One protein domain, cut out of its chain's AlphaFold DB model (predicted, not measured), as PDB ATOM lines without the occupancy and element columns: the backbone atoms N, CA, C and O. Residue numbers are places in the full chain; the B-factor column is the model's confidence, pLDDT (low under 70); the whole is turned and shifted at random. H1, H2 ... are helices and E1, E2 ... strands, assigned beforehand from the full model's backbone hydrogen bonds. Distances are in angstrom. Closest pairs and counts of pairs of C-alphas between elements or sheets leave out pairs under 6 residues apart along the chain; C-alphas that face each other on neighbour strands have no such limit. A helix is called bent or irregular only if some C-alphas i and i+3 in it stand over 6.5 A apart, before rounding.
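This is residues 49 to 146 of the 151 residues of an uncharacterized protein of Mucilaginibacter sp. S1162 (UniProt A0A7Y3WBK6). What is the main picture? A long, bent hairpin of E2 and E3 makes the length of a rod, with short E1 beside E3, and H1, H2 and H3 pack along this twisted sheet in two layers, helices on one face of a sheet. What makes it up? The printed part has 98 residues, with named elements in the order E1 H1 H2 H3 E2 E3, mixed helices and strands; the antiparallel sheet runs E1 E3 E2. How large is it? It is compact, with a radius of gyration of the C-alphas of 14.4 A, and spans 50 by 23 by 21 A.

Where are the strands? E2, residues 109 to 126, is 44.1 A long and bends by 60 degrees at residue 118. E3, residues 129 to 145, is 44.3 A long, bends by 61 degrees at residue 132 and ends at C-alpha (-114.512, 177.612, 26.118). E1, residues 52 to 56, begins at C-alpha (-112.779, 186.605, 32.681). Where are the helices? H1 is residues 63 to 74, H2 81 to 92, and H3 95 to 107, 19.6 A long.

What joins the strands? Within hydrogen-bond range are N 115 and O 140 of the hairpin E2 and E3, 2.9 A, and N 53 and O 141 of antiparallel E1 and E3, 3.0 A. Where do the helices stand? H1 is over E3, at a height over the sheet of 9.2 A, with C-alphas 64 and 135 closest at 5.3 A. H2 is at the sheet's level, C-alphas 88 and 115 closest at 5.3 A. H3 runs along the strands, C-alphas 101 and 110 of H3 and E2 closest at 5.7 A. Do helices meet? Residues 67 to 71 of H1 alone touch H2, about perpendicular at 73 degrees, C-alphas 67 and 90 closest at 6.5 A. Are their backbones complete? Every O i to N i+4 pair is within hydrogen-bond range in H1, 6 of 8 in H2 and 7 of 9 in H3.

How far does it reach? The C-alphas of Ser 108 and His 127, the two farthest apart, are 50.0 A apart. Is it whole and confident? The printed part has no cut and no long link, but residues 123 to 133 are under 70 in pLDDT.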
ATOM      1  N   LYS A  49    -110.498 183.191  23.694       91.88
ATOM      2  CA  LYS A  49    -109.409 183.321  24.675       91.88
ATOM      3  C   LYS A  49    -109.785 184.176  25.886       91.88
ATOM      4  O   LYS A  49    -108.933 184.449  26.732       91.88
ATOM      5  N   LEU A  50    -111.032 184.637  25.969       93.81
ATOM      6  CA  LEU A  50    -111.513 185.419  27.098       93.81
ATOM      7  C   LEU A  50    -111.535 184.544  28.360       93.81
ATOM      8  O   LEU A  50    -112.256 183.553  28.411       93.81
ATOM      9  N   SER A  51    -110.760 184.915  29.381       94.94
ATOM     10  CA  SER A  51    -110.674 184.155  30.637       94.94
ATOM     11  C   SER A  51    -111.581 184.693  31.739       94.94
ATOM     12  O   SER A  51    -111.975 183.949  32.637       94.94
ATOM     13  N   ALA A  52    -111.910 185.986  31.697       96.62
ATOM     14  CA  ALA A  52    -112.779 186.605  32.681       96.62
ATOM     15  C   ALA A  52    -113.419 187.902  32.178       96.62
ATOM     16  O   ALA A  52    -112.828 188.637  31.386       96.62
ATOM     17  N   ILE A  53    -114.589 188.223  32.729       95.81
ATOM     18  CA  ILE A  53    -115.173 189.567  32.701       95.81
ATOM     19  C   ILE A  53    -115.149 190.123  34.119       95.81
ATOM     20  O   ILE A  53    -115.547 189.442  35.065       95.81
ATOM     21  N   ARG A  54    -114.692 191.370  34.257       96.06
ATOM     22  CA  ARG A  54    -114.657 192.095  35.528       96.06
ATOM     23  C   ARG A  54    -115.498 193.355  35.424       96.06
ATOM     24  O   ARG A  54    -115.377 194.086  34.444       96.06
ATOM     25  N   MET A  55    -116.327 193.610  36.426       94.31
ATOM     26  CA  MET A  55    -117.158 194.813  36.499       94.31
ATOM     27  C   MET A  55    -117.451 195.178  37.946       94.31
ATOM     28  O   MET A  55    -117.518 194.296  38.799       94.31
ATOM     29  N   THR A  56    -117.625 196.466  38.230       93.38
ATOM     30  CA  THR A  56    -118.035 196.892  39.572       93.38
ATOM     31  C   THR A  56    -119.529 196.666  39.763       93.38
ATOM     32  O   THR A  56    -120.303 196.843  38.818       93.38
ATOM     33  N   ILE A  57    -119.962 196.309  40.972       92.25
ATOM     34  CA  ILE A  57    -121.392 196.168  41.292       92.25
ATOM     35  C   ILE A  57    -122.117 197.486  40.990       92.25
ATOM     36  O   ILE A  57    -123.155 197.485  40.329       92.25
ATOM     37  N   SER A  58    -121.516 198.616  41.375       88.81
ATOM     38  CA  SER A  58    -122.050 199.960  41.129       88.81
ATOM     39  C   SER A  58    -122.207 200.327  39.647       88.81
ATOM     40  O   SER A  58    -122.996 201.216  39.317       88.81
ATOM     41  N   SER A  59    -121.497 199.646  38.737       88.69
ATOM     42  CA  SER A  59    -121.622 199.891  37.295       88.69
ATOM     43  C   SER A  59    -122.921 199.347  36.705       88.69
ATOM     44  O   SER A  59    -123.338 199.814  35.647       88.69
ATOM     45  N   VAL A  60    -123.591 198.406  37.378       91.31
ATOM     46  CA  VAL A  60    -124.825 197.783  36.892       91.31
ATOM     47  C   VAL A  60    -126.017 198.341  37.664       91.31
ATOM     48  O   VAL A  60    -126.124 198.221  38.883       91.31
ATOM     49  N   ASN A  61    -126.935 198.978  36.943       90.56
ATOM     50  CA  ASN A  61    -128.092 199.636  37.532       90.56
ATOM     51  C   ASN A  61    -129.017 198.610  38.212       90.56
ATOM     52  O   ASN A  61    -129.402 197.628  37.582       90.56
ATOM     53  N   GLY A  62    -129.353 198.849  39.483       89.19
ATOM     54  CA  GLY A  62    -130.228 197.993  40.295       89.19
ATOM     55  C   GLY A  62    -129.539 196.775  40.916       89.19
ATOM     56  O   GLY A  62    -130.088 196.169  41.828       89.19
ATOM     57  N   LEU A  63    -128.312 196.441  40.501       91.56
ATOM     58  CA  LEU A  63    -127.668 195.203  40.935       91.56
ATOM     59  C   LEU A  63    -127.348 195.180  42.436       91.56
ATOM     60  O   LEU A  63    -127.557 194.157  43.079       91.56
ATOM     61  N   SER A  64    -126.847 196.289  42.990       91.12
ATOM     62  CA  SER A  64    -126.592 196.411  44.436       91.12
ATOM     63  C   SER A  64    -127.859 196.118  45.239       91.12
ATOM     64  O   SER A  64    -127.834 195.286  46.143       91.12
ATOM     65  N   ASP A  65    -128.968 196.758  44.872       89.56
ATOM     66  CA  ASP A  65    -130.239 196.647  45.590       89.56
ATOM     67  C   ASP A  65    -130.793 195.220  45.498       89.56
ATOM     68  O   ASP A  65    -131.130 194.625  46.522       89.56
ATOM     69  N   ASP A  66    -130.773 194.623  44.302       91.25
ATOM     70  CA  ASP A  66    -131.217 193.245  44.070       91.25
ATOM     71  C   ASP A  66    -130.398 192.221  44.874       91.25
ATOM     72  O   ASP A  66    -130.945 191.250  45.410       91.25
ATOM     73  N   ILE A  67    -129.072 192.402  44.949       91.75
ATOM     74  CA  ILE A  67    -128.193 191.517  45.725       91.75
ATOM     75  C   ILE A  67    -128.487 191.665  47.216       91.75
ATOM     76  O   ILE A  67    -128.613 190.655  47.906       91.75
ATOM     77  N   LEU A  68    -128.590 192.900  47.714       90.25
ATOM     78  CA  LEU A  68    -128.865 193.170  49.124       90.25
ATOM     79  C   LEU A  68    -130.226 192.612  49.543       90.25
ATOM     80  O   LEU A  68    -130.318 191.950  50.577       90.25
ATOM     81  N   GLU A  69    -131.264 192.816  48.730       90.19
ATOM     82  CA  GLU A  69    -132.599 192.286  49.002       90.19
ATOM     83  C   GLU A  69    -132.574 190.756  49.104       90.19
ATOM     84  O   GLU A  69    -133.105 190.182  50.059       90.19
ATOM     85  N   LYS A  70    -131.918 190.079  48.152       92.06
ATOM     86  CA  LYS A  70    -131.773 188.617  48.187       92.06
ATOM     87  C   LYS A  70    -130.949 188.152  49.379       92.06
ATOM     88  O   LYS A  70    -131.343 187.195  50.040       92.06
ATOM     89  N   TYR A  71    -129.855 188.842  49.691       91.50
ATOM     90  CA  TYR A  71    -128.996 188.495  50.816       91.50
ATOM     91  C   TYR A  71    -129.773 188.529  52.131       91.50
ATOM     92  O   TYR A  71    -129.785 187.535  52.843       91.50
ATOM     93  N   TYR A  72    -130.491 189.614  52.427       89.12
ATOM     94  CA  TYR A  72    -131.264 189.721  53.669       89.12
ATOM     95  C   TYR A  72    -132.509 188.835  53.708       89.12
ATOM     96  O   TYR A  72    -133.026 188.546  54.787       89.12
ATOM     97  N   ARG A  73    -133.004 188.389  52.550       89.75
ATOM     98  CA  ARG A  73    -134.072 187.388  52.483       89.75
ATOM     99  C   ARG A  73    -133.562 185.983  52.812       89.75
ATOM    100  O   ARG A  73    -134.285 185.212  53.435       89.75
ATOM    101  N   GLU A  74    -132.355 185.640  52.365       89.38
ATOM    102  CA  GLU A  74    -131.765 184.302  52.515       89.38
ATOM    103  C   GLU A  74    -130.924 184.148  53.791       89.38
ATOM    104  O   GLU A  74    -130.766 183.038  54.293       89.38
ATOM    105  N   GLN A  75    -130.382 185.247  54.317       86.38
ATOM    106  CA  GLN A  75    -129.433 185.262  55.426       86.38
ATOM    107  C   GLN A  75    -129.989 186.064  56.600       86.38
ATOM    108  O   GLN A  75    -130.535 187.150  56.434       86.38
ATOM    109  N   SER A  76    -129.804 185.546  57.816       79.00
ATOM    110  CA  SER A  76    -130.206 186.234  59.055       79.00
ATOM    111  C   SER A  76    -129.096 187.110  59.653       79.00
ATOM    112  O   SER A  76    -129.286 187.705  60.711       79.00
ATOM    113  N   GLU A  77    -127.933 187.183  59.003       83.75
ATOM    114  CA  GLU A  77    -126.742 187.853  59.528       83.75
ATOM    115  C   GLU A  77    -126.396 189.132  58.751       83.75
ATOM    116  O   GLU A  77    -126.589 189.182  57.535       83.75
ATOM    117  N   PRO A  78    -125.816 190.157  59.404       83.88
ATOM    118  CA  PRO A  78    -125.279 191.330  58.717       83.88
ATOM    119  C   PRO A  78    -124.171 190.978  57.715       83.88
ATOM    120  O   PRO A  78    -123.395 190.041  57.922       83.88
ATOM    121  N   ILE A  79    -124.052 191.778  56.653       84.81
ATOM    122  CA  ILE A  79    -122.966 191.648  55.676       84.81
ATOM    123  C   ILE A  79    -121.626 191.960  56.345       84.81
ATOM    124  O   ILE A  79    -121.461 192.985  57.005       84.81
ATOM    125  N   ASN A  80    -120.657 191.072  56.152       81.75
ATOM    126  CA  ASN A  80    -119.275 191.224  56.590       81.75
ATOM    127  C   ASN A  80    -118.323 190.565  55.569       81.75
ATOM    128  O   ASN A  80    -118.759 190.051  54.543       81.75
ATOM    129  N   PHE A  81    -117.015 190.553  55.836       73.06
ATOM    130  CA  PHE A  81    -116.019 189.992  54.907       73.06
ATOM    131  C   PHE A  81    -116.230 188.501  54.577       73.06
ATOM    132  O   PHE A  81    -115.827 188.038  53.511       73.06
ATOM    133  N   LYS A  82    -116.869 187.729  55.467       80.00
ATOM    134  CA  LYS A  82    -117.202 186.317  55.225       80.00
ATOM    135  C   LYS A  82    -118.411 186.161  54.303       80.00
ATOM    136  O   LYS A  82    -118.584 185.102  53.705       80.00
ATOM    137  N   SER A  83    -119.210 187.214  54.134       85.56
ATOM    138  CA  SER A  83    -120.386 187.226  53.262       85.56
ATOM    139  C   SER A  83    -120.032 187.181  51.774       85.56
ATOM    140  O   SER A  83    -120.931 186.955  50.966       85.56
ATOM    141  N   ASN A  84    -118.756 187.341  51.388       87.69
ATOM    142  CA  ASN A  84    -118.314 187.299  49.988       87.69
ATOM    143  C   ASN A  84    -118.800 186.050  49.247       87.69
ATOM    144  O   ASN A  84    -119.241 186.164  48.107       87.69
ATOM    145  N   HIS A  85    -118.745 184.874  49.881       89.12
ATOM    146  CA  HIS A  85    -119.199 183.640  49.236       89.12
ATOM    147  C   HIS A  85    -120.711 183.663  48.984       89.12
ATOM    148  O   HIS A  85    -121.141 183.423  47.859       89.12
ATOM    149  N   ASN A  86    -121.502 184.048  49.989       92.06
ATOM    150  CA  ASN A  86    -122.960 184.145  49.873       92.06
ATOM    151  C   ASN A  86    -123.374 185.167  48.805       92.06
ATOM    152  O   ASN A  86    -124.262 184.913  47.996       92.06
ATOM    153  N   LEU A  87    -122.707 186.323  48.768       93.19
ATOM    154  CA  LEU A  87    -122.962 187.359  47.768       93.19
ATOM    155  C   LEU A  87    -122.565 186.890  46.360       93.19
ATOM    156  O   LEU A  87    -123.316 187.109  45.411       93.19
ATOM    157  N   ALA A  88    -121.432 186.196  46.215       93.88
ATOM    158  CA  ALA A  88    -121.023 185.609  44.942       93.88
ATOM    159  C   ALA A  88    -122.035 184.561  44.449       93.88
ATOM    160  O   ALA A  88    -122.357 184.546  43.260       93.88
ATOM    161  N   ASP A  89    -122.602 183.754  45.349       94.44
ATOM    162  CA  ASP A  89    -123.640 182.771  45.023       94.44
ATOM    163  C   ASP A  89    -124.948 183.437  44.573       94.44
ATOM    164  O   ASP A  89    -125.576 182.993  43.606       94.44
ATOM    165  N   ILE A  90    -125.349 184.534  45.221       95.38
ATOM    166  CA  ILE A  90    -126.506 185.341  44.808       95.38
ATOM    167  C   ILE A  90    -126.286 185.912  43.401       95.38
ATOM    168  O   ILE A  90    -127.175 185.829  42.546       95.38
ATOM    169  N   ILE A  91    -125.090 186.437  43.119       95.81
ATOM    170  CA  ILE A  91    -124.725 186.962  41.796       95.81
ATOM    171  C   ILE A  91    -124.670 185.840  40.757       95.81
ATOM    172  O   ILE A  91    -125.147 186.018  39.636       95.81
ATOM    173  N   ALA A  92    -124.154 184.663  41.106       95.75
ATOM    174  CA  ALA A  92    -124.115 183.509  40.212       95.75
ATOM    175  C   ALA A  92    -125.517 183.051  39.768       95.75
ATOM    176  O   ALA A  92    -125.661 182.485  38.682       95.75
ATOM    177  N   LYS A  93    -126.547 183.334  40.575       95.69
ATOM    178  CA  LYS A  93    -127.969 183.068  40.295       95.69
ATOM    179  C   LYS A  93    -128.723 184.292  39.748       95.69
ATOM    180  O   LYS A  93    -129.943 184.247  39.594       95.69
ATOM    181  N   SER A  94    -128.039 185.410  39.511       95.00
ATOM    182  CA  SER A  94    -128.663 186.662  39.073       95.00
ATOM    183  C   SER A  94    -129.040 186.653  37.588       95.00
ATOM    184  O   SER A  94    -128.479 185.906  36.782       95.00
ATOM    185  N   GLN A  95    -129.953 187.557  37.212       95.44
ATOM    186  CA  GLN A  95    -130.294 187.798  35.809       95.44
ATOM    187  C   GLN A  95    -129.076 188.272  35.003       95.44
ATOM    188  O   GLN A  95    -128.907 187.853  33.861       95.44
ATOM    189  N   LEU A  96    -128.177 189.048  35.620       95.81
ATOM    190  CA  LEU A  96    -126.932 189.499  34.999       95.81
ATOM    191  C   LEU A  96    -126.076 188.333  34.502       95.81
ATOM    192  O   LEU A  96    -125.606 188.359  33.366       95.81
ATOM    193  N   LYS A  97    -125.900 187.284  35.314       96.12
ATOM    194  CA  LYS A  97    -125.132 186.100  34.905       96.12
ATOM    195  C   LYS A  97    -125.779 185.406  33.706       96.12
ATOM    196  O   LYS A  97    -125.075 185.001  32.779       96.12
ATOM    197  N   THR A  98    -127.104 185.276  33.708       96.69
ATOM    198  CA  THR A  98    -127.863 184.698  32.588       96.69
ATOM    199  C   THR A  98    -127.702 185.534  31.321       96.69
ATOM    200  O   THR A  98    -127.357 184.994  30.270       96.69
ATOM    201  N   ASP A  99    -127.864 186.851  31.416       97.19
ATOM    202  CA  ASP A  99    -127.742 187.759  30.276       97.19
ATOM    203  C   ASP A  99    -126.321 187.770  29.706       97.19
ATOM    204  O   ASP A  99    -126.148 187.679  28.491       97.19
ATOM    205  N   LEU A 100    -125.297 187.796  30.564       96.38
ATOM    206  CA  LEU A 100    -123.904 187.692  30.133       96.38
ATOM    207  C   LEU A 100    -123.619 186.349  29.458       96.38
ATOM    208  O   LEU A 100    -122.990 186.328  28.405       96.38
ATOM    209  N   THR A 101    -124.124 185.241  30.004       96.12
ATOM    210  CA  THR A 101    -123.983 183.916  29.373       96.12
ATOM    211  C   THR A 101    -124.604 183.915  27.972       96.12
ATOM    212  O   THR A 101    -123.992 183.442  27.016       96.12
ATOM    213  N   ASN A 102    -125.784 184.520  27.818       96.31
ATOM    214  CA  ASN A 102    -126.453 184.642  26.524       96.31
ATOM    215  C   ASN A 102    -125.663 185.516  25.541       96.31
ATOM    216  O   ASN A 102    -125.540 185.155  24.369       96.31
ATOM    217  N   ILE A 103    -125.103 186.641  26.000       96.31
ATOM    218  CA  ILE A 103    -124.258 187.520  25.179       96.31
ATOM    219  C   ILE A 103    -122.975 186.806  24.737       96.31
ATOM    220  O   ILE A 103    -122.520 187.030  23.618       96.31
ATOM    221  N   LEU A 104    -122.405 185.965  25.600       95.56
ATOM    222  CA  LEU A 104    -121.161 185.240  25.356       95.56
ATOM    223  C   LEU A 104    -121.330 184.005  24.462       95.56
ATOM    224  O   LEU A 104    -120.389 183.624  23.767       95.56
ATOM    225  N   SER A 105    -122.528 183.419  24.433       93.75
ATOM    226  CA  SER A 105    -122.823 182.195  23.678       93.75
ATOM    227  C   SER A 105    -122.385 182.191  22.200       93.75
ATOM    228  O   SER A 105    -121.894 181.149  21.756       93.75
ATOM    229  N   PRO A 106    -122.455 183.299  21.425       94.25
ATOM    230  CA  PRO A 106    -122.012 183.311  20.029       94.25
ATOM    231  C   PRO A 106    -120.495 183.171  19.860       94.25
ATOM    232  O   PRO A 106    -120.031 182.931  18.750       94.25
ATOM    233  N   TYR A 107    -119.729 183.339  20.937       94.12
ATOM    234  CA  TYR A 107    -118.270 183.249  20.951       94.12
ATOM    235  C   TYR A 107    -117.783 181.934  21.558       94.12
ATOM    236  O   TYR A 107    -116.660 181.881  22.035       94.12
ATOM    237  N   SER A 108    -118.636 180.903  21.615       93.19
ATOM    238  CA  SER A 108    -118.280 179.567  22.117       93.19
ATOM    239  C   SER A 108    -117.633 179.569  23.508       93.19
ATOM    240  O   SER A 108    -116.850 178.678  23.829       93.19
ATOM    241  N   VAL A 109    -117.992 180.533  24.358       94.50
ATOM    242  CA  VAL A 109    -117.546 180.610  25.751       94.50
ATOM    243  C   VAL A 109    -118.735 180.707  26.703       94.50
ATOM    244  O   VAL A 109    -119.824 181.148  26.329       94.50
ATOM    245  N   THR A 110    -118.529 180.282  27.946       95.25
ATOM    246  CA  THR A 110    -119.541 180.296  29.006       95.25
ATOM    247  C   THR A 110    -118.937 180.711  30.342       95.25
ATOM    248  O   THR A 110    -117.733 180.575  30.561       95.25
ATOM    249  N   ILE A 111    -119.783 181.199  31.247       96.50
ATOM    250  CA  ILE A 111    -119.389 181.543  32.614       96.50
ATOM    251  C   ILE A 111    -119.373 180.266  33.463       96.50
ATOM    252  O   ILE A 111    -120.416 179.625  33.623       96.50
ATOM    253  N   ASN A 112    -118.220 179.918  34.041       94.81
ATOM    254  CA  ASN A 112    -118.057 178.738  34.907       94.81
ATOM    255  C   ASN A 112    -117.882 179.066  36.395       94.81
ATOM    256  O   ASN A 112    -117.897 178.157  37.221       94.81
ATOM    257  N   GLY A 113    -117.715 180.340  36.741       94.75
ATOM    258  CA  GLY A 113    -117.514 180.763  38.117       94.75
ATOM    259  C   GLY A 113    -117.831 182.236  38.313       94.75
ATOM    260  O   GLY A 113    -117.733 183.038  37.384       94.75
ATOM    261  N   THR A 114    -118.185 182.577  39.545       96.94
ATOM    262  CA  THR A 114    -118.426 183.946  39.992       96.94
ATOM    263  C   THR A 114    -117.658 184.149  41.285       96.94
ATOM    264  O   THR A 114    -117.714 183.309  42.178       96.94
ATOM    265  N   SER A 115    -116.945 185.261  41.394       95.06
ATOM    266  CA  SER A 115    -116.281 185.669  42.631       95.06
ATOM    267  C   SER A 115    -116.404 187.173  42.832       95.06
ATOM    268  O   SER A 115    -116.768 187.909  41.910       95.06
ATOM    269  N   LEU A 116    -116.134 187.605  44.060       92.88
ATOM    270  CA  LEU A 116    -116.180 188.996  44.479       92.88
ATOM    271  C   LEU A 116    -114.843 189.391  45.089       92.88
ATOM    272  O   LEU A 116    -114.300 188.663  45.920       92.88
ATOM    273  N   ASP A 117    -114.360 190.561  44.696       90.19
ATOM    274  CA  ASP A 117    -113.162 191.187  45.241       90.19
ATOM    275  C   ASP A 117    -113.467 192.617  45.707       90.19
ATOM    276  O   ASP A 117    -114.342 193.287  45.155       90.19
ATOM    277  N   GLY A 118    -112.757 193.083  46.736       83.25
ATOM    278  CA  GLY A 118    -112.870 194.453  47.241       83.25
ATOM    279  C   GLY A 118    -114.270 194.838  47.729       83.25
ATOM    280  O   GLY A 118    -114.735 195.929  47.410       83.25
ATOM    281  N   LEU A 119    -114.949 193.948  48.467       84.69
ATOM    282  CA  LEU A 119    -116.296 194.208  48.980       84.69
ATOM    283  C   LEU A 119    -116.309 195.438  49.900       84.69
ATOM    284  O   LEU A 119    -115.676 195.451  50.956       84.69
ATOM    285  N   LEU A 120    -117.096 196.435  49.515       82.12
ATOM    286  CA  LEU A 120    -117.429 197.606  50.306       82.12
ATOM    287  C   LEU A 120    -118.922 197.564  50.604       82.12
ATOM    288  O   LEU A 120    -119.749 197.485  49.696       82.12
ATOM    289  N   TYR A 121    -119.266 197.620  51.884       80.81
ATOM    290  CA  TYR A 121    -120.649 197.689  52.322       80.81
ATOM    291  C   TYR A 121    -120.819 198.853  53.294       80.81
ATOM    292  O   TYR A 121    -120.230 198.856  54.375       80.81
ATOM    293  N   ASP A 122    -121.617 199.840  52.893       74.88
ATOM    294  CA  ASP A 122    -122.012 200.968  53.734       74.88
ATOM    295  C   ASP A 122    -123.487 200.811  54.104       74.88
ATOM    296  O   ASP A 122    -124.380 201.065  53.293       74.88
ATOM    297  N   ALA A 123    -123.747 200.350  55.328       66.56
ATOM    298  CA  ALA A 123    -125.087 200.316  55.887       66.56
ATOM    299  C   ALA A 123    -125.458 201.715  56.384       66.56
ATOM    300  O   ALA A 123    -125.145 202.076  57.520       66.56
ATOM    301  N   ARG A 124    -126.204 202.485  55.586       60.38
ATOM    302  CA  ARG A 124    -126.873 203.675  56.123       60.38
ATOM    303  C   ARG A 124    -127.976 203.215  57.070       60.38
ATOM    304  O   ARG A 124    -129.058 202.819  56.635       60.38
ATOM    305  N   GLN A 125    -127.673 203.214  58.365       46.03
ATOM    306  CA  GLN A 125    -128.674 203.048  59.408       46.03
ATOM    307  C   GLN A 125    -129.435 204.361  59.541       46.03
ATOM    308  O   GLN A 125    -128.947 205.298  60.165       46.03
ATOM    309  N   ASP A 126    -130.629 204.420  58.961       42.75
ATOM    310  CA  ASP A 126    -131.638 205.355  59.439       42.75
ATOM    311  C   ASP A 126    -132.559 204.589  60.393       42.75
ATOM    312  O   ASP A 126    -132.897 203.426  60.141       42.75
ATOM    313  N   HIS A 127    -132.880 205.196  61.535       44.25
ATOM    314  CA  HIS A 127    -133.518 204.544  62.679       44.25
ATOM    315  C   HIS A 127    -134.845 203.861  62.298       44.25
ATOM    316  O   HIS A 127    -135.898 204.480  62.404       44.25
ATOM    317  N   GLN A 128    -134.763 202.573  61.922       40.59
ATOM    318  CA  GLN A 128    -135.796 201.516  61.852       40.59
ATOM    319  C   GLN A 128    -135.901 200.734  60.529       40.59
ATOM    320  O   GLN A 128    -136.639 199.750  60.505       40.59
ATOM    321  N   LYS A 129    -135.153 201.045  59.458       44.44
ATOM    322  CA  LYS A 129    -135.061 200.154  58.279       44.44
ATOM    323  C   LYS A 129    -133.701 200.275  57.586       44.44
ATOM    324  O   LYS A 129    -133.231 201.380  57.350       44.44
ATOM    325  N   VAL A 130    -133.098 199.147  57.198       51.50
ATOM    326  CA  VAL A 130    -131.977 199.125  56.240       51.50
ATOM    327  C   VAL A 130    -132.556 199.480  54.870       51.50
ATOM    328  O   VAL A 130    -132.952 198.601  54.116       51.50
ATOM    329  N   THR A 131    -132.735 200.768  54.586       48.66
ATOM    330  CA  THR A 131    -133.356 201.223  53.330       48.66
ATOM    331  C   THR A 131    -132.349 201.661  52.283       48.66
ATOM    332  O   THR A 131    -132.720 201.715  51.122       48.66
ATOM    333  N   ASN A 132    -131.094 201.940  52.649       57.38
ATOM    334  CA  ASN A 132    -130.105 202.509  51.727       57.38
ATOM    335  C   ASN A 132    -128.689 201.977  52.001       57.38
ATOM    336  O   ASN A 132    -127.761 202.751  52.241       57.38
ATOM    337  N   GLY A 133    -128.525 200.652  52.019       64.00
ATOM    338  CA  GLY A 133    -127.192 200.050  52.020       64.00
ATOM    339  C   GLY A 133    -126.532 200.229  50.649       64.00
ATOM    340  O   GLY A 133    -127.165 199.937  49.642       64.00
ATOM    341  N   MET A 134    -125.286 200.695  50.589       76.69
ATOM    342  CA  MET A 134    -124.509 200.672  49.347       76.69
ATOM    343  C   MET A 134    -123.621 199.434  49.351       76.69
ATOM    344  O   MET A 134    -122.761 199.302  50.222       76.69
ATOM    345  N   LEU A 135    -123.834 198.538  48.388       85.81
ATOM    346  CA  LEU A 135    -122.948 197.413  48.119       85.81
ATOM    347  C   LEU A 135    -122.099 197.744  46.895       85.81
ATOM    348  O   LEU A 135    -122.631 197.974  45.808       85.81
ATOM    349  N   ASP A 136    -120.783 197.747  47.060       89.62
ATOM    350  CA  ASP A 136    -119.860 197.835  45.936       89.62
ATOM    351  C   ASP A 136    -118.725 196.818  46.055       89.62
ATOM    352  O   ASP A 136    -118.507 196.197  47.094       89.62
ATOM    353  N   GLY A 137    -118.033 196.601  44.948       91.31
ATOM    354  CA  GLY A 137    -116.988 195.601  44.806       91.31
ATOM    355  C   GLY A 137    -116.841 195.187  43.351       91.31
ATOM    356  O   GLY A 137    -117.636 195.576  42.494       91.31
ATOM    357  N   ILE A 138    -115.818 194.397  43.057       94.94
ATOM    358  CA  ILE A 138    -115.555 193.883  41.716       94.94
ATOM    359  C   ILE A 138    -116.130 192.478  41.614       94.94
ATOM    360  O   ILE A 138    -115.689 191.554  42.293       94.94
ATOM    361  N   ILE A 139    -117.087 192.314  40.711       95.75
ATOM    362  CA  ILE A 139    -117.568 191.012  40.270       95.75
ATOM    363  C   ILE A 139    -116.592 190.479  39.233       95.75
ATOM    364  O   ILE A 139    -116.258 191.172  38.267       95.75
ATOM    365  N   ILE A 140    -116.171 189.233  39.411       97.38
ATOM    366  CA  ILE A 140    -115.319 188.517  38.469       97.38
ATOM    367  C   ILE A 140    -116.079 187.276  38.004       97.38
ATOM    368  O   ILE A 140    -116.294 186.341  38.778       97.38
ATOM    369  N   PHE A 141    -116.460 187.264  36.730       97.50
ATOM    370  CA  PHE A 141    -117.014 186.093  36.061       97.50
ATOM    371  C   PHE A 141    -115.885 185.336  35.366       97.50
ATOM    372  O   PHE A 141    -115.286 185.867  34.432       97.50
ATOM    373  N   GLY A 142    -115.592 184.120  35.827       96.94
ATOM    374  CA  GLY A 142    -114.659 183.203  35.170       96.94
ATOM    375  C   GLY A 142    -115.277 182.629  33.900       96.94
ATOM    376  O   GLY A 142    -116.462 182.288  33.891       96.94
ATOM    377  N   ILE A 143    -114.492 182.565  32.825       96.38
ATOM    378  CA  ILE A 143    -114.953 182.183  31.489       96.38
ATOM    379  C   ILE A 143    -114.123 181.016  30.964       96.38
ATOM    380  O   ILE A 143    -112.901 180.984  31.106       96.38
ATOM    381  N   VAL A 144    -114.806 180.052  30.346       95.06
ATOM    382  CA  VAL A 144    -114.199 178.885  29.695       95.06
ATOM    383  C   VAL A 144    -114.806 178.650  28.323       95.06
ATOM    384  O   VAL A 144    -115.967 178.982  28.079       95.06
ATOM    385  N   THR A 145    -114.035 178.029  27.435       92.62
ATOM    386  CA  THR A 145    -114.512 177.612  26.118       92.62
ATOM    387  C   THR A 145    -115.464 176.423  26.241       92.62
ATOM    388  O   THR A 145    -115.176 175.413  26.889       92.62
ATOM    389  N   THR A 146    -116.615 176.527  25.590       83.81
ATOM    390  CA  THR A 146    -117.617 175.468  25.508       83.81
ATOM    391  C   THR A 146    -117.040 174.309  24.692       83.81
ATOM    392  O   THR A 146    -116.888 174.414  23.479       83.81
TER     393      THR A 146